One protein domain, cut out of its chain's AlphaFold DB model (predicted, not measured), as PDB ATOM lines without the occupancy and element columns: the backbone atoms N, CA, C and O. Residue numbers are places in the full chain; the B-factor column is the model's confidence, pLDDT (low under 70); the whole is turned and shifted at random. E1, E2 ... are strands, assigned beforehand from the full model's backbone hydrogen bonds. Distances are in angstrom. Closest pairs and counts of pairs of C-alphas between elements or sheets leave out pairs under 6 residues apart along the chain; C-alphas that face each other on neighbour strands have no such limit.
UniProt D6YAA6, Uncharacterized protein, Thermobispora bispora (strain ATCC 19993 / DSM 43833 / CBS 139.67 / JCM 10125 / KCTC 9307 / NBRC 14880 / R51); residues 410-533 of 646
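What this domain is: This is residues 410 to 533 of the 646 residues of an uncharacterized protein of Thermobispora bispora (strain ATCC 19993 / DSM 43833 / CBS 139.67 / JCM 10125 / KCTC 9307 / NBRC 14880 / R51) (UniProt D6YAA6). With little regular structure, the chain winds in long, flattened turns stacked side by side, a rod spanning 73 by 32 by 13 A. The sheet E1 E5 E8 faces the pair E4 E7 in a small sandwich, while E3 and E6 pair farther along the rod. The 124 printed residues include eight named strands, E1 to E8 in chain order, their sheets parallel: all strand, with 43 residues. The whole is extended, radius of gyration of the C-alphas 22.8 A.

How they stand to each other: Start at E1, residues 416 to 423, parallel to E5, residues 469 to 477; N 420 and O 473 are 2.9 A apart. E2, residues 426 to 429, pairs with no named strand. E3, residues 444 to 446, is parallel to E6, residues 498 to 500; N 446 and O 499 are 2.8 A apart. E4, residues 453 to 456, is parallel to E7, residues 507 to 510; N 454 and O 507 are 2.8 A apart. E5 is parallel to E8, residues 523 to 530; N 470 and O 523 are 2.8 A apart. Between sheets, the closest C-alphas of E7 and E8 are Asn 508 and Ala 528, 5.2 A.

Where its parts are: Find C-alpha 416 at (23.510, -30.240, -20.090), where E1 begins its 22.1 A. E5 runs 24.7 A; E8 runs 22.9 A to C-alpha 530 at (8.210, -13.905, -23.644).

The domain as a whole: The printed part has no cut. Links E2 to E3, E4 to E5, E5 to E6 and E7 to E8 are long. pLDDT is under 70 in 35 residues, among them 511 to 523.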
ATOM      1  N   GLY A 410      41.780 -37.262 -27.596       57.53
ATOM      2  CA  GLY A 410      41.317 -36.110 -28.352       57.53
ATOM      3  C   GLY A 410      40.482 -35.237 -27.411       57.53
ATOM      4  O   GLY A 410      40.068 -35.699 -26.335       57.53
ATOM      5  N   ASP A 411      40.276 -33.980 -27.792       58.47
ATOM      6  CA  ASP A 411      39.571 -32.998 -26.971       58.47
ATOM      7  C   ASP A 411      38.048 -33.114 -27.141       58.47
ATOM      8  O   ASP A 411      37.479 -33.020 -28.224       58.47
ATOM      9  N   VAL A 412      37.363 -33.303 -26.022       53.28
ATOM     10  CA  VAL A 412      35.951 -33.695 -25.920       53.28
ATOM     11  C   VAL A 412      35.206 -32.589 -25.122       53.28
ATOM     12  O   VAL A 412      35.860 -31.792 -24.465       53.28
ATOM     13  N   PHE A 413      33.854 -32.471 -25.155       58.91
ATOM     14  CA  PHE A 413      33.173 -31.283 -24.578       58.91
ATOM     15  C   PHE A 413      31.784 -31.365 -23.796       58.91
ATOM     16  O   PHE A 413      31.107 -30.359 -23.705       58.91
ATOM     17  N   ALA A 414      31.330 -32.456 -23.153       56.53
ATOM     18  CA  ALA A 414      30.024 -32.642 -22.402       56.53
ATOM     19  C   ALA A 414      28.720 -31.758 -22.450       56.53
ATOM     20  O   ALA A 414      28.712 -30.568 -22.154       56.53
ATOM     21  N   GLY A 415      27.532 -32.404 -22.481       60.16
ATOM     22  CA  GLY A 415      26.187 -31.753 -22.507       60.16
ATOM     23  C   GLY A 415      25.503 -31.301 -21.190       60.16
ATOM     24  O   GLY A 415      26.107 -31.342 -20.114       60.16
ATOM     25  N   CYS A 416      24.236 -30.818 -21.254       65.94
ATOM     26  CA  CYS A 416      23.510 -30.240 -20.090       65.94
ATOM     27  C   CYS A 416      21.961 -30.052 -20.197       65.94
ATOM     28  O   CYS A 416      21.384 -29.884 -21.275       65.94
ATOM     29  N   ARG A 417      21.277 -29.960 -19.033       70.31
ATOM     30  CA  ARG A 417      19.860 -29.538 -18.870       70.31
ATOM     31  C   ARG A 417      19.727 -28.385 -17.855       70.31
ATOM     32  O   ARG A 417      20.026 -28.562 -16.678       70.31
ATOM     33  N   GLY A 418      19.194 -27.233 -18.268       66.06
ATOM     34  CA  GLY A 418      19.068 -26.038 -17.414       66.06
ATOM     35  C   GLY A 418      18.268 -24.918 -18.085       66.06
ATOM     36  O   GLY A 418      17.829 -25.073 -19.214       66.06
ATOM     37  N   GLY A 419      18.033 -23.790 -17.418       77.81
ATOM     38  CA  GLY A 419      17.365 -22.657 -18.067       77.81
ATOM     39  C   GLY A 419      17.301 -21.408 -17.203       77.81
ATOM     40  O   GLY A 419      17.300 -21.502 -15.977       77.81
ATOM     41  N   ALA A 420      17.226 -20.249 -17.850       81.50
ATOM     42  CA  ALA A 420      17.083 -18.949 -17.213       81.50
ATOM     43  C   ALA A 420      15.616 -18.501 -17.265       81.50
ATOM     44  O   ALA A 420      15.058 -18.294 -18.343       81.50
ATOM     45  N   VAL A 421      14.960 -18.375 -16.109       82.12
ATOM     46  CA  VAL A 421      13.512 -18.130 -16.029       82.12
ATOM     47  C   VAL A 421      13.174 -17.044 -15.013       82.12
ATOM     48  O   VAL A 421      13.268 -17.238 -13.800       82.12
ATOM     49  N   VAL A 422      12.680 -15.911 -15.504       81.75
ATOM     50  CA  VAL A 422      12.120 -14.853 -14.656       81.75
ATOM     51  C   VAL A 422      10.638 -15.131 -14.430       81.75
ATOM     52  O   VAL A 422       9.878 -15.283 -15.388       81.75
ATOM     53  N   LYS A 423      10.204 -15.212 -13.168       76.31
ATOM     54  CA  LYS A 423       8.801 -15.422 -12.782       76.31
ATOM     55  C   LYS A 423       8.303 -14.201 -12.019       76.31
ATOM     56  O   LYS A 423       8.980 -13.707 -11.128       76.31
ATOM     57  N   GLY A 424       7.106 -13.736 -12.374       74.25
ATOM     58  CA  GLY A 424       6.589 -12.457 -11.884       74.25
ATOM     59  C   GLY A 424       7.082 -11.265 -12.704       74.25
ATOM     60  O   GLY A 424       7.863 -11.419 -13.640       74.25
ATOM     61  N   GLY A 425       6.511 -10.092 -12.429       74.31
ATOM     62  CA  GLY A 425       6.752  -8.887 -13.225       74.31
ATOM     63  C   GLY A 425       7.940  -8.064 -12.738       74.31
ATOM     64  O   GLY A 425       8.307  -8.122 -11.561       74.31
ATOM     65  N   VAL A 426       8.479  -7.249 -13.644       82.69
ATOM     66  CA  VAL A 426       9.426  -6.173 -13.327       82.69
ATOM     67  C   VAL A 426       8.714  -4.845 -13.576       82.69
ATOM     68  O   VAL A 426       8.237  -4.595 -14.685       82.69
ATOM     69  N   SER A 427       8.580  -4.008 -12.547       83.31
ATOM     70  CA  SER A 427       7.836  -2.746 -12.630       83.31
ATOM     71  C   SER A 427       8.674  -1.537 -12.214       83.31
ATOM     72  O   SER A 427       9.246  -1.498 -11.128       83.31
ATOM     73  N   ALA A 428       8.729  -0.527 -13.083       87.50
ATOM     74  CA  ALA A 428       9.443   0.731 -12.874       87.50
ATOM     75  C   ALA A 428       8.477   1.922 -13.039       87.50
ATOM     76  O   ALA A 428       8.454   2.571 -14.081       87.50
ATOM     77  N   GLY A 429       7.594   2.161 -12.062       86.25
ATOM     78  CA  GLY A 429       6.371   2.956 -12.277       86.25
ATOM     79  C   GLY A 429       6.094   4.082 -11.278       86.25
ATOM     80  O   GLY A 429       6.508   4.051 -10.121       86.25
ATOM     81  N   GLY A 430       5.329   5.086 -11.715       90.06
ATOM     82  CA  GLY A 430       4.852   6.181 -10.859       90.06
ATOM     83  C   GLY A 430       5.922   7.169 -10.375       90.06
ATOM     84  O   GLY A 430       5.644   7.956  -9.465       90.06
ATOM     85  N   ASN A 431       7.137   7.127 -10.927       93.44
ATOM     86  CA  ASN A 431       8.241   7.999 -10.528       93.44
ATOM     87  C   ASN A 431       8.014   9.432 -11.030       93.44
ATOM     88  O   ASN A 431       7.483   9.646 -12.123       93.44
ATOM     89  N   ARG A 432       8.393  10.429 -10.225       92.62
ATOM     90  CA  ARG A 432       8.195  11.849 -10.541       92.62
ATOM     91  C   ARG A 432       9.462  12.669 -10.356       92.62
ATOM     92  O   ARG A 432      10.095  12.577  -9.308       92.62
ATOM     93  N   THR A 433       9.754  13.547 -11.305       92.25
ATOM     94  CA  THR A 433      10.697  14.653 -11.097       92.25
ATOM     95  C   THR A 433      10.183  15.950 -11.726       92.25
ATOM     96  O   THR A 433       9.102  15.980 -12.316       92.25
ATOM     97  N   SER A 434      10.929  17.038 -11.553       89.50
ATOM     98  CA  SER A 434      10.737  18.303 -12.254       89.50
ATOM     99  C   SER A 434      12.078  19.008 -12.444       89.50
ATOM    100  O   SER A 434      12.802  19.263 -11.485       89.50
ATOM    101  N   GLY A 435      12.404  19.345 -13.687       88.69
ATOM    102  CA  GLY A 435      13.593  20.094 -14.098       88.69
ATOM    103  C   GLY A 435      13.308  21.569 -14.368       88.69
ATOM    104  O   GLY A 435      14.077  22.214 -15.067       88.69
ATOM    105  N   ALA A 436      12.187  22.110 -13.881       94.00
ATOM    106  CA  ALA A 436      11.713  23.438 -14.267       94.00
ATOM    107  C   ALA A 436      12.786  24.531 -14.065       94.00
ATOM    108  O   ALA A 436      13.260  24.752 -12.943       94.00
ATOM    109  N   ARG A 437      13.130  25.236 -15.151       92.00
ATOM    110  CA  ARG A 437      14.203  26.243 -15.244       92.00
ATOM    111  C   ARG A 437      15.628  25.728 -14.969       92.00
ATOM    112  O   ARG A 437      16.443  26.479 -14.448       92.00
ATOM    113  N   SER A 438      15.915  24.459 -15.268       92.94
ATOM    114  CA  SER A 438      17.261  23.852 -15.196       92.94
ATOM    115  C   SER A 438      18.016  23.853 -16.537       92.94
ATOM    116  O   SER A 438      17.441  24.165 -17.579       92.94
ATOM    117  N   ILE A 439      19.293  23.457 -16.527       92.00
ATOM    118  CA  ILE A 439      20.057  23.189 -17.760       92.00
ATOM    119  C   ILE A 439      19.814  21.745 -18.225       92.00
ATOM    120  O   ILE A 439      19.200  21.532 -19.261       92.00
ATOM    121  N   LEU A 440      20.240  20.767 -17.429       92.38
ATOM    122  CA  LEU A 440      20.173  19.315 -17.641       92.38
ATOM    123  C   LEU A 440      19.546  18.615 -16.413       92.38
ATOM    124  O   LEU A 440      19.921  17.497 -16.056       92.38
ATOM    125  N   GLY A 441      18.635  19.294 -15.712       90.31
ATOM    126  CA  GLY A 441      17.970  18.788 -14.512       90.31
ATOM    127  C   GLY A 441      16.609  18.152 -14.796       90.31
ATOM    128  O   GLY A 441      15.942  18.450 -15.786       90.31
ATOM    129  N   GLY A 442      16.142  17.284 -13.899       91.25
ATOM    130  CA  GLY A 442      14.830  16.640 -14.045       91.25
ATOM    131  C   GLY A 442      14.715  15.645 -15.206       91.25
ATOM    132  O   GLY A 442      13.605  15.314 -15.611       91.25
ATOM    133  N   ASN A 443      15.821  15.165 -15.759       94.50
ATOM    134  CA  ASN A 443      15.811  14.089 -16.742       94.50
ATOM    135  C   ASN A 443      15.529  12.740 -16.059       94.50
ATOM    136  O   ASN A 443      15.987  12.480 -14.943       94.50
ATOM    137  N   GLN A 444      14.757  11.882 -16.722       93.44
ATOM    138  CA  GLN A 444      14.387  10.545 -16.258       93.44
ATOM    139  C   GLN A 444      14.880   9.477 -17.234       93.44
ATOM    140  O   GLN A 444      14.566   9.525 -18.421       93.44
ATOM    141  N   VAL A 445      15.564   8.461 -16.716       94.75
ATOM    142  CA  VAL A 445      15.794   7.183 -17.395       94.75
ATOM    143  C   VAL A 445      15.088   6.108 -16.586       94.75
ATOM    144  O   VAL A 445      15.440   5.861 -15.433       94.75
ATOM    145  N   VAL A 446      14.074   5.475 -17.167       92.00
ATOM    146  CA  VAL A 446      13.290   4.423 -16.518       92.00
ATOM    147  C   VAL A 446      13.361   3.158 -17.361       92.00
ATOM    148  O   VAL A 446      12.621   2.990 -18.329       92.00
ATOM    149  N   ALA A 447      14.287   2.275 -16.993       90.81
ATOM    150  CA  ALA A 447      14.665   1.103 -17.772       90.81
ATOM    151  C   ALA A 447      14.509  -0.182 -16.941       90.81
ATOM    152  O   ALA A 447      15.482  -0.663 -16.356       90.81
ATOM    153  N   PRO A 448      13.292  -0.745 -16.823       88.38
ATOM    154  CA  PRO A 448      13.126  -2.089 -16.295       88.38
ATOM    155  C   PRO A 448      13.624  -3.097 -17.338       88.38
ATOM    156  O   PRO A 448      13.038  -3.224 -18.412       88.38
ATOM    157  N   ILE A 449      14.707  -3.807 -17.023       88.00
ATOM    158  CA  ILE A 449      15.382  -4.738 -17.939       88.00
ATOM    159  C   ILE A 449      15.164  -6.166 -17.448       88.00
ATOM    160  O   ILE A 449      15.442  -6.478 -16.293       88.00
ATOM    161  N   THR A 450      14.696  -7.048 -18.327       87.62
ATOM    162  CA  THR A 450      14.508  -8.475 -18.046       87.62
ATOM    163  C   THR A 450      15.156  -9.308 -19.144       87.62
ATOM    164  O   THR A 450      14.608  -9.435 -20.237       87.62
ATOM    165  N   ALA A 451      16.329  -9.869 -18.859       89.19
ATOM    166  CA  ALA A 451      17.164 -10.552 -19.843       89.19
ATOM    167  C   ALA A 451      17.633 -11.920 -19.315       89.19
ATOM    168  O   ALA A 451      18.760 -12.041 -18.836       89.19
ATOM    169  N   PRO A 452      16.771 -12.956 -19.321       87.00
ATOM    170  CA  PRO A 452      17.226 -14.313 -19.056       87.00
ATOM    171  C   PRO A 452      18.145 -14.778 -20.189       87.00
ATOM    172  O   PRO A 452      17.760 -14.735 -21.356       87.00
ATOM    173  N   ILE A 453      19.336 -15.251 -19.839       88.00
ATOM    174  CA  ILE A 453      20.339 -15.765 -20.770       88.00
ATOM    175  C   ILE A 453      20.517 -17.257 -20.496       88.00
ATOM    176  O   ILE A 453      20.844 -17.662 -19.383       88.00
ATOM    177  N   ASN A 454      20.291 -18.081 -21.510       85.81
ATOM    178  CA  ASN A 454      20.567 -19.509 -21.497       85.81
ATOM    179  C   ASN A 454      21.643 -19.805 -22.546       85.81
ATOM    180  O   ASN A 454      21.386 -19.646 -23.737       85.81
ATOM    181  N   VAL A 455      22.820 -20.244 -22.104       84.81
ATOM    182  CA  VAL A 455      23.856 -20.832 -22.965       84.81
ATOM    183  C   VAL A 455      23.923 -22.306 -22.604       84.81
ATOM    184  O   VAL A 455      24.030 -22.642 -21.429       84.81
ATOM    185  N   CYS A 456      23.721 -23.185 -23.579       75.62
ATOM    186  CA  CYS A 456      23.401 -24.580 -23.305       75.62
ATOM    187  C   CYS A 456      23.674 -25.444 -24.534       75.62
ATOM    188  O   CYS A 456      23.163 -25.160 -25.612       75.62
ATOM    189  N   GLY A 457      24.400 -26.542 -24.379       67.25
ATOM    190  CA  GLY A 457      24.543 -27.549 -25.430       67.25
ATOM    191  C   GLY A 457      25.739 -28.432 -25.207       67.25
ATOM    192  O   GLY A 457      25.513 -29.573 -24.830       67.25
ATOM    193  N   ASN A 458      26.929 -27.855 -25.404       65.00
ATOM    194  CA  ASN A 458      28.276 -28.268 -24.978       65.00
ATOM    195  C   ASN A 458      28.649 -29.747 -25.245       65.00
ATOM    196  O   ASN A 458      27.944 -30.675 -24.896       65.00
ATOM    197  N   ALA A 459      29.741 -29.936 -25.971       68.19
ATOM    198  CA  ALA A 459      30.141 -31.052 -26.833       68.19
ATOM    199  C   ALA A 459      30.456 -32.483 -26.196       68.19
ATOM    200  O   ALA A 459      29.766 -32.808 -25.251       68.19
ATOM    201  N   ILE A 460      31.264 -33.424 -26.762       58.25
ATOM    202  CA  ILE A 460      31.822 -34.799 -26.375       58.25
ATOM    203  C   ILE A 460      32.598 -35.409 -27.600       58.25
ATOM    204  O   ILE A 460      31.912 -35.746 -28.561       58.25
ATOM    205  N   GLY A 461      33.941 -35.600 -27.580       71.62
ATOM    206  CA  GLY A 461      34.832 -35.851 -28.746       71.62
ATOM    207  C   GLY A 461      36.011 -36.854 -28.710       71.62
ATOM    208  O   GLY A 461      37.148 -36.508 -28.416       71.62
ATOM    209  N   VAL A 462      35.760 -38.140 -28.956       63.53
ATOM    210  CA  VAL A 462      36.614 -39.236 -28.430       63.53
ATOM    211  C   VAL A 462      38.052 -39.298 -28.988       63.53
ATOM    212  O   VAL A 462      38.993 -39.313 -28.201       63.53
ATOM    213  N   LEU A 463      38.232 -39.347 -30.309       61.50
ATOM    214  CA  LEU A 463      39.516 -39.266 -31.026       61.50
ATOM    215  C   LEU A 463      39.465 -38.125 -32.082       61.50
ATOM    216  O   LEU A 463      39.965 -38.273 -33.195       61.50
ATOM    217  N   GLY A 464      38.779 -37.013 -31.760       60.69
ATOM    218  CA  GLY A 464      38.494 -35.833 -32.615       60.69
ATOM    219  C   GLY A 464      37.548 -34.816 -31.918       60.69
ATOM    220  O   GLY A 464      37.343 -34.986 -30.727       60.69
ATOM    221  N   ASP A 465      36.966 -33.813 -32.622       58.59
ATOM    222  CA  ASP A 465      35.950 -32.795 -32.147       58.59
ATOM    223  C   ASP A 465      34.689 -33.402 -31.439       58.59
ATOM    224  O   ASP A 465      34.687 -34.589 -31.175       58.59
ATOM    225  N   ALA A 466      33.619 -32.681 -31.033       56.44
ATOM    226  CA  ALA A 466      32.809 -33.111 -29.867       56.44
ATOM    227  C   ALA A 466      31.243 -32.791 -29.807       56.44
ATOM    228  O   ALA A 466      30.900 -31.700 -30.206       56.44
ATOM    229  N   LYS A 467      30.252 -33.636 -29.311       56.59
ATOM    230  CA  LYS A 467      28.757 -33.329 -29.054       56.59
ATOM    231  C   LYS A 467      28.168 -33.607 -27.660       56.59
ATOM    232  O   LYS A 467      28.367 -34.694 -27.153       56.59
ATOM    233  N   ALA A 468      27.417 -32.744 -26.965       64.31
ATOM    234  CA  ALA A 468      26.437 -31.693 -27.294       64.31
ATOM    235  C   ALA A 468      24.968 -32.106 -27.343       64.31
ATOM    236  O   ALA A 468      24.387 -32.348 -28.400       64.31
ATOM    237  N   GLY A 469      24.334 -32.021 -26.173       65.44
ATOM    238  CA  GLY A 469      22.885 -32.013 -26.025       65.44
ATOM    239  C   GLY A 469      22.442 -30.902 -25.077       65.44
ATOM    240  O   GLY A 469      22.716 -30.962 -23.880       65.44
ATOM    241  N   CYS A 470      21.707 -29.918 -25.605       70.44
ATOM    242  CA  CYS A 470      20.974 -28.938 -24.810       70.44
ATOM    243  C   CYS A 470      19.524 -29.368 -24.614       70.44
ATOM    244  O   CYS A 470      18.796 -29.582 -25.587       70.44
ATOM    245  N   ARG A 471      19.040 -29.311 -23.369       75.88
ATOM    246  CA  ARG A 471      17.611 -29.088 -23.117       75.88
ATOM    247  C   ARG A 471      17.413 -27.929 -22.150       75.88
ATOM    248  O   ARG A 471      17.487 -28.112 -20.933       75.88
ATOM    249  N   GLY A 472      17.139 -26.745 -22.696       70.88
ATOM    250  CA  GLY A 472      17.087 -25.515 -21.916       70.88
ATOM    251  C   GLY A 472      16.373 -24.348 -22.575       70.88
ATOM    252  O   GLY A 472      15.857 -24.465 -23.675       70.88
ATOM    253  N   GLY A 473      16.258 -23.225 -21.873       80.12
ATOM    254  CA  GLY A 473      15.484 -22.091 -22.373       80.12
ATOM    255  C   GLY A 473      15.697 -20.809 -21.588       80.12
ATOM    256  O   GLY A 473      15.971 -20.843 -20.388       80.12
ATOM    257  N   ALA A 474      15.507 -19.685 -22.273       83.88
ATOM    258  CA  ALA A 474      15.386 -18.365 -21.672       83.88
ATOM    259  C   ALA A 474      13.917 -17.933 -21.702       83.88
ATOM    260  O   ALA A 474      13.325 -17.830 -22.777       83.88
ATOM    261  N   ALA A 475      13.299 -17.705 -20.541       85.94
ATOM    262  CA  ALA A 475      11.859 -17.466 -20.460       85.94
ATOM    263  C   ALA A 475      11.470 -16.352 -19.479       85.94
ATOM    264  O   ALA A 475      11.946 -16.301 -18.343       85.94
ATOM    265  N   VAL A 476      10.533 -15.495 -19.894       84.06
ATOM    266  CA  VAL A 476       9.951 -14.440 -19.050       84.06
ATOM    267  C   VAL A 476       8.465 -14.712 -18.810       84.06
ATOM    268  O   VAL A 476       7.621 -14.540 -19.689       84.06
ATOM    269  N   ALA A 477       8.142 -15.137 -17.586       76.00
ATOM    270  CA  ALA A 477       6.805 -15.503 -17.114       76.00
ATOM    271  C   ALA A 477       6.153 -14.385 -16.269       76.00
ATOM    272  O   ALA A 477       5.574 -14.621 -15.196       76.00
ATOM    273  N   GLY A 478       6.228 -13.156 -16.775       73.06
ATOM    274  CA  GLY A 478       5.635 -11.949 -16.203       73.06
ATOM    275  C   GLY A 478       5.699 -10.779 -17.183       73.06
ATOM    276  O   GLY A 478       6.307 -10.893 -18.242       73.06
ATOM    277  N   GLY A 479       5.038  -9.671 -16.846       74.00
ATOM    278  CA  GLY A 479       5.099  -8.442 -17.638       74.00
ATOM    279  C   GLY A 479       6.207  -7.514 -17.147       74.00
ATOM    280  O   GLY A 479       6.358  -7.319 -15.938       74.00
ATOM    281  N   VAL A 480       6.940  -6.918 -18.084       80.50
ATOM    282  CA  VAL A 480       7.787  -5.747 -17.830       80.50
ATOM    283  C   VAL A 480       6.927  -4.497 -18.012       80.50
ATOM    284  O   VAL A 480       6.151  -4.414 -18.959       80.50
ATOM    285  N   SER A 481       6.993  -3.544 -17.081       82.56
ATOM    286  CA  SER A 481       6.090  -2.384 -17.073       82.56
ATOM    287  C   SER A 481       6.753  -1.119 -16.533       82.56
ATOM    288  O   SER A 481       7.511  -1.167 -15.567       82.56
ATOM    289  N   ALA A 482       6.444   0.031 -17.134       86.81
ATOM    290  CA  ALA A 482       7.031   1.325 -16.773       86.81
ATOM    291  C   ALA A 482       5.996   2.474 -16.766       86.81
ATOM    292  O   ALA A 482       6.260   3.595 -17.203       86.81
ATOM    293  N   GLY A 483       4.771   2.178 -16.320       86.69
ATOM    294  CA  GLY A 483       3.635   3.104 -16.387       86.69
ATOM    295  C   GLY A 483       3.648   4.219 -15.332       86.69
ATOM    296  O   GLY A 483       4.175   4.069 -14.229       86.69
ATOM    297  N   GLY A 484       3.008   5.347 -15.653       87.94
ATOM    298  CA  GLY A 484       2.716   6.427 -14.698       87.94
ATOM    299  C   GLY A 484       3.899   7.314 -14.291       87.94
ATOM    300  O   GLY A 484       3.734   8.162 -13.411       87.94
ATOM    301  N   ASN A 485       5.071   7.137 -14.905       91.44
ATOM    302  CA  ASN A 485       6.215   8.035 -14.735       91.44
ATOM    303  C   ASN A 485       5.919   9.414 -15.346       91.44
ATOM    304  O   ASN A 485       5.255   9.495 -16.381       91.44
ATOM    305  N   ARG A 486       6.377  10.489 -14.696       91.00
ATOM    306  CA  ARG A 486       6.215  11.874 -15.168       91.00
ATOM    307  C   ARG A 486       7.420  12.738 -14.813       91.00
ATOM    308  O   ARG A 486       7.843  12.755 -13.657       91.00
ATOM    309  N   THR A 487       7.847  13.574 -15.747       90.75
ATOM    310  CA  THR A 487       8.737  14.714 -15.493       90.75
ATOM    311  C   THR A 487       8.109  16.034 -15.970       90.75
ATOM    312  O   THR A 487       7.004  16.042 -16.516       90.75
ATOM    313  N   SER A 488       8.781  17.164 -15.733       87.38
ATOM    314  CA  SER A 488       8.469  18.452 -16.355       87.38
ATOM    315  C   SER A 488       9.723  19.307 -16.568       87.38
ATOM    316  O   SER A 488      10.441  19.628 -15.621       87.38
ATOM    317  N   GLY A 489       9.960  19.714 -17.816       86.50
ATOM    318  CA  GLY A 489      11.069  20.579 -18.242       86.50
ATOM    319  C   GLY A 489      10.668  22.040 -18.462       86.50
ATOM    320  O   GLY A 489      11.133  22.674 -19.402       86.50
ATOM    321  N   TYR A 490       9.737  22.584 -17.665       92.19
ATOM    322  CA  TYR A 490       9.193  23.922 -17.934       92.19
ATOM    323  C   TYR A 490      10.287  25.002 -17.861       92.19
ATOM    324  O   TYR A 490      10.794  25.308 -16.777       92.19
ATOM    325  N   GLY A 491      10.641  25.567 -19.017       88.88
ATOM    326  CA  GLY A 491      11.701  26.564 -19.169       88.88
ATOM    327  C   GLY A 491      13.125  26.036 -18.951       88.88
ATOM    328  O   GLY A 491      13.972  26.822 -18.540       88.88
ATOM    329  N   SER A 492      13.387  24.736 -19.136       92.44
ATOM    330  CA  SER A 492      14.750  24.169 -19.129       92.44
ATOM    331  C   SER A 492      15.306  23.926 -20.531       92.44
ATOM    332  O   SER A 492      14.535  23.726 -21.461       92.44
ATOM    333  N   ILE A 493      16.638  23.895 -20.661       91.25
ATOM    334  CA  ILE A 493      17.337  23.768 -21.956       91.25
ATOM    335  C   ILE A 493      17.303  22.317 -22.467       91.25
ATOM    336  O   ILE A 493      16.762  22.028 -23.525       91.25
ATOM    337  N   LEU A 494      17.849  21.394 -21.674       90.31
ATOM    338  CA  LEU A 494      17.885  19.941 -21.885       90.31
ATOM    339  C   LEU A 494      17.406  19.212 -20.614       90.31
ATOM    340  O   LEU A 494      17.879  18.127 -20.268       90.31
ATOM    341  N   GLY A 495      16.493  19.842 -19.874       88.75
ATOM    342  CA  GLY A 495      15.862  19.288 -18.680       88.75
ATOM    343  C   GLY A 495      14.463  18.747 -18.965       88.75
ATOM    344  O   GLY A 495      13.779  19.200 -19.882       88.75
ATOM    345  N   GLY A 496      14.007  17.795 -18.152       89.12
ATOM    346  CA  GLY A 496      12.678  17.196 -18.307       89.12
ATOM    347  C   GLY A 496      12.533  16.196 -19.459       89.12
ATOM    348  O   GLY A 496      11.407  15.911 -19.858       89.12
ATOM    349  N   ASN A 497      13.627  15.637 -19.976       91.88
ATOM    350  CA  ASN A 497      13.583  14.506 -20.903       91.88
ATOM    351  C   ASN A 497      13.211  13.211 -20.161       91.88
ATOM    352  O   ASN A 497      13.535  13.046 -18.983       91.88
ATOM    353  N   GLN A 498      12.553  12.271 -20.844       92.62
ATOM    354  CA  GLN A 498      12.106  11.010 -20.244       92.62
ATOM    355  C   GLN A 498      12.327   9.825 -21.196       92.62
ATOM    356  O   GLN A 498      11.545   9.598 -22.114       92.62
ATOM    357  N   VAL A 499      13.362   9.029 -20.930       93.12
ATOM    358  CA  VAL A 499      13.588   7.729 -21.577       93.12
ATOM    359  C   VAL A 499      12.829   6.663 -20.791       93.12
ATOM    360  O   VAL A 499      13.074   6.476 -19.599       93.12
ATOM    361  N   VAL A 500      11.919   5.939 -21.448       90.12
ATOM    362  CA  VAL A 500      11.203   4.798 -20.857       90.12
ATOM    363  C   VAL A 500      11.481   3.557 -21.700       90.12
ATOM    364  O   VAL A 500      10.924   3.406 -22.781       90.12
ATOM    365  N   ALA A 501      12.353   2.676 -21.209       89.69
ATOM    366  CA  ALA A 501      12.891   1.540 -21.961       89.69
ATOM    367  C   ALA A 501      12.592   0.199 -21.255       89.69
ATOM    368  O   ALA A 501      13.463  -0.353 -20.578       89.69
ATOM    369  N   PRO A 502      11.358  -0.333 -21.359       87.50
ATOM    370  CA  PRO A 502      11.013  -1.649 -20.832       87.50
ATOM    371  C   PRO A 502      11.572  -2.753 -21.740       87.50
ATOM    372  O   PRO A 502      10.968  -3.117 -22.747       87.50
ATOM    373  N   ILE A 503      12.733  -3.297 -21.382       88.56
ATOM    374  CA  ILE A 503      13.462  -4.271 -22.204       88.56
ATOM    375  C   ILE A 503      13.144  -5.690 -21.726       88.56
ATOM    376  O   ILE A 503      13.335  -6.015 -20.555       88.56
ATOM    377  N   THR A 504      12.697  -6.550 -22.644       88.44
ATOM    378  CA  THR A 504      12.496  -7.987 -22.389       88.44
ATOM    379  C   THR A 504      13.233  -8.799 -23.450       88.44
ATOM    380  O   THR A 504      12.742  -8.936 -24.565       88.44
ATOM    381  N   ALA A 505      14.412  -9.318 -23.113       89.31
ATOM    382  CA  ALA A 505      15.340  -9.941 -24.059       89.31
ATOM    383  C   ALA A 505      15.763 -11.349 -23.589       89.31
ATOM    384  O   ALA A 505      16.836 -11.509 -23.008       89.31
ATOM    385  N   PRO A 506      14.922 -12.383 -23.778       86.50
ATOM    386  CA  PRO A 506      15.345 -13.764 -23.573       86.50
ATOM    387  C   PRO A 506      16.354 -14.177 -24.653       86.50
ATOM    388  O   PRO A 506      16.043 -14.130 -25.839       86.50
ATOM    389  N   ILE A 507      17.543 -14.619 -24.247       88.25
ATOM    390  CA  ILE A 507      18.631 -15.045 -25.141       88.25
ATOM    391  C   ILE A 507      18.877 -16.538 -24.925       88.25
ATOM    392  O   ILE A 507      19.106 -16.964 -23.798       88.25
ATOM    393  N   ASN A 508      18.815 -17.344 -25.986       86.31
ATOM    394  CA  ASN A 508      18.935 -18.800 -25.897       86.31
ATOM    395  C   ASN A 508      19.899 -19.355 -26.957       86.31
ATOM    396  O   ASN A 508      19.480 -19.637 -28.078       86.31
ATOM    397  N   VAL A 509      21.161 -19.550 -26.571       85.31
ATOM    398  CA  VAL A 509      22.178 -20.274 -27.349       85.31
ATOM    399  C   VAL A 509      22.044 -21.767 -27.031       85.31
ATOM    400  O   VAL A 509      21.925 -22.133 -25.858       85.31
ATOM    401  N   CYS A 510      21.961 -22.613 -28.061       77.50
ATOM    402  CA  CYS A 510      21.396 -23.958 -27.937       77.50
ATOM    403  C   CYS A 510      22.003 -24.969 -28.925       77.50
ATOM    404  O   CYS A 510      21.727 -24.881 -30.117       77.50
ATOM    405  N   GLY A 511      22.737 -25.963 -28.412       69.19
ATOM    406  CA  GLY A 511      23.365 -27.045 -29.191       69.19
ATOM    407  C   GLY A 511      24.751 -26.679 -29.753       69.19
ATOM    408  O   GLY A 511      24.910 -25.634 -30.372       69.19
ATOM    409  N   ASN A 512      25.752 -27.544 -29.536       67.06
ATOM    410  CA  ASN A 512      27.179 -27.374 -29.909       67.06
ATOM    411  C   ASN A 512      27.654 -28.633 -30.748       67.06
ATOM    412  O   ASN A 512      26.782 -29.448 -30.978       67.06
ATOM    413  N   SER A 513      28.910 -28.821 -31.234       64.12
ATOM    414  CA  SER A 513      29.421 -29.762 -32.325       64.12
ATOM    415  C   SER A 513      29.169 -31.321 -32.251       64.12
ATOM    416  O   SER A 513      28.239 -31.710 -31.572       64.12
ATOM    417  N   VAL A 514      29.924 -32.227 -32.956       61.56
ATOM    418  CA  VAL A 514      30.245 -33.701 -32.681       61.56
ATOM    419  C   VAL A 514      31.718 -34.015 -33.007       61.56
ATOM    420  O   VAL A 514      32.335 -33.214 -33.701       61.56
ATOM    421  N   ALA A 515      32.281 -35.105 -32.465       66.69
ATOM    422  CA  ALA A 515      33.087 -36.121 -33.167       66.69
ATOM    423  C   ALA A 515      33.478 -37.281 -32.237       66.69
ATOM    424  O   ALA A 515      33.059 -37.377 -31.083       66.69
ATOM    425  N   VAL A 516      34.169 -38.258 -32.822       56.03
ATOM    426  CA  VAL A 516      34.605 -39.524 -32.209       56.03
ATOM    427  C   VAL A 516      35.897 -40.020 -32.867       56.03
ATOM    428  O   VAL A 516      36.684 -40.653 -32.184       56.03
ATOM    429  N   LEU A 517      36.119 -39.721 -34.151       66.81
ATOM    430  CA  LEU A 517      37.307 -40.060 -34.946       66.81
ATOM    431  C   LEU A 517      37.641 -39.069 -36.098       66.81
ATOM    432  O   LEU A 517      38.713 -39.189 -36.677       66.81
ATOM    433  N   GLY A 518      36.837 -38.065 -36.481       57.22
ATOM    434  CA  GLY A 518      35.380 -38.073 -36.696       57.22
ATOM    435  C   GLY A 518      34.765 -36.683 -36.940       57.22
ATOM    436  O   GLY A 518      35.463 -35.697 -37.157       57.22
ATOM    437  N   ASP A 519      33.439 -36.629 -36.831       57.44
ATOM    438  CA  ASP A 519      32.543 -35.685 -37.530       57.44
ATOM    439  C   ASP A 519      31.725 -34.797 -36.580       57.44
ATOM    440  O   ASP A 519      31.528 -35.237 -35.468       57.44
ATOM    441  N   ALA A 520      31.129 -33.654 -36.980       59.88
ATOM    442  CA  ALA A 520      30.356 -32.771 -36.072       59.88
ATOM    443  C   ALA A 520      28.801 -32.768 -36.182       59.88
ATOM    444  O   ALA A 520      28.258 -32.697 -37.275       59.88
ATOM    445  N   ALA A 521      28.058 -32.821 -35.050       58.22
ATOM    446  CA  ALA A 521      26.585 -32.915 -34.973       58.22
ATOM    447  C   ALA A 521      25.945 -32.466 -33.629       58.22
ATOM    448  O   ALA A 521      26.071 -33.133 -32.602       58.22
ATOM    449  N   ALA A 522      25.118 -31.416 -33.684       65.56
ATOM    450  CA  ALA A 522      24.555 -30.721 -32.522       65.56
ATOM    451  C   ALA A 522      23.124 -31.121 -32.113       65.56
ATOM    452  O   ALA A 522      22.250 -31.286 -32.961       65.56
ATOM    453  N   GLY A 523      22.840 -31.166 -30.802       66.88
ATOM    454  CA  GLY A 523      21.489 -31.374 -30.257       66.88
ATOM    455  C   GLY A 523      20.921 -30.166 -29.496       66.88
ATOM    456  O   GLY A 523      21.435 -29.803 -28.438       66.88
ATOM    457  N   CYS A 524      19.810 -29.589 -29.970       76.06
ATOM    458  CA  CYS A 524      19.093 -28.492 -29.303       76.06
ATOM    459  C   CYS A 524      17.603 -28.798 -29.078       76.06
ATOM    460  O   CYS A 524      16.846 -28.989 -30.025       76.06
ATOM    461  N   PHE A 525      17.153 -28.714 -27.822       74.31
ATOM    462  CA  PHE A 525      15.740 -28.556 -27.469       74.31
ATOM    463  C   PHE A 525      15.553 -27.342 -26.560       74.31
ATOM    464  O   PHE A 525      15.471 -27.469 -25.333       74.31
ATOM    465  N   GLY A 526      15.478 -26.158 -27.174       72.69
ATOM    466  CA  GLY A 526      15.340 -24.907 -26.440       72.69
ATOM    467  C   GLY A 526      14.723 -23.749 -27.206       72.69
ATOM    468  O   GLY A 526      14.665 -23.742 -28.430       72.69
ATOM    469  N   THR A 527      14.225 -22.765 -26.454       79.06
ATOM    470  CA  THR A 527      13.562 -21.571 -26.998       79.06
ATOM    471  C   THR A 527      13.785 -20.360 -26.099       79.06
ATOM    472  O   THR A 527      13.628 -20.465 -24.878       79.06
ATOM    473  N   ALA A 528      14.023 -19.197 -26.704       83.62
ATOM    474  CA  ALA A 528      13.766 -17.902 -26.082       83.62
ATOM    475  C   ALA A 528      12.250 -17.605 -26.112       83.62
ATOM    476  O   ALA A 528      11.621 -17.772 -27.157       83.62
ATOM    477  N   ARG A 529      11.631 -17.215 -24.985       82.44
ATOM    478  CA  ARG A 529      10.175 -16.950 -24.899       82.44
ATOM    479  C   ARG A 529       9.815 -15.780 -23.978       82.44
ATOM    480  O   ARG A 529      10.274 -15.699 -22.838       82.44
ATOM    481  N   VAL A 530       8.897 -14.932 -24.443       81.12
ATOM    482  CA  VAL A 530       8.210 -13.905 -23.644       81.12
ATOM    483  C   VAL A 530       6.731 -14.280 -23.536       81.12
ATOM    484  O   VAL A 530       6.091 -14.558 -24.546       81.12
ATOM    485  N   GLY A 531       6.184 -14.290 -22.318       70.00
ATOM    486  CA  GLY A 531       4.779 -14.622 -22.070       70.00
ATOM    487  C   GLY A 531       4.484 -16.123 -21.923       70.00
ATOM    488  O   GLY A 531       5.327 -16.994 -22.130       70.00
ATOM    489  N   GLY A 532       3.253 -16.425 -21.497       52.78
ATOM    490  CA  GLY A 532       2.675 -17.776 -21.510       52.78
ATOM    491  C   GLY A 532       1.641 -17.884 -22.635       52.78
ATOM    492  O   GLY A 532       1.101 -16.871 -23.056       52.78
ATOM    493  N   ARG A 533       1.295 -19.068 -23.141       42.66
ATOM    494  CA  ARG A 533       1.389 -20.423 -22.561       42.66
ATOM    495  C   ARG A 533       2.268 -21.308 -23.456       42.66
ATOM    496  O   ARG A 533       2.319 -21.098 -24.660       42.66
TER     497      ARG A 533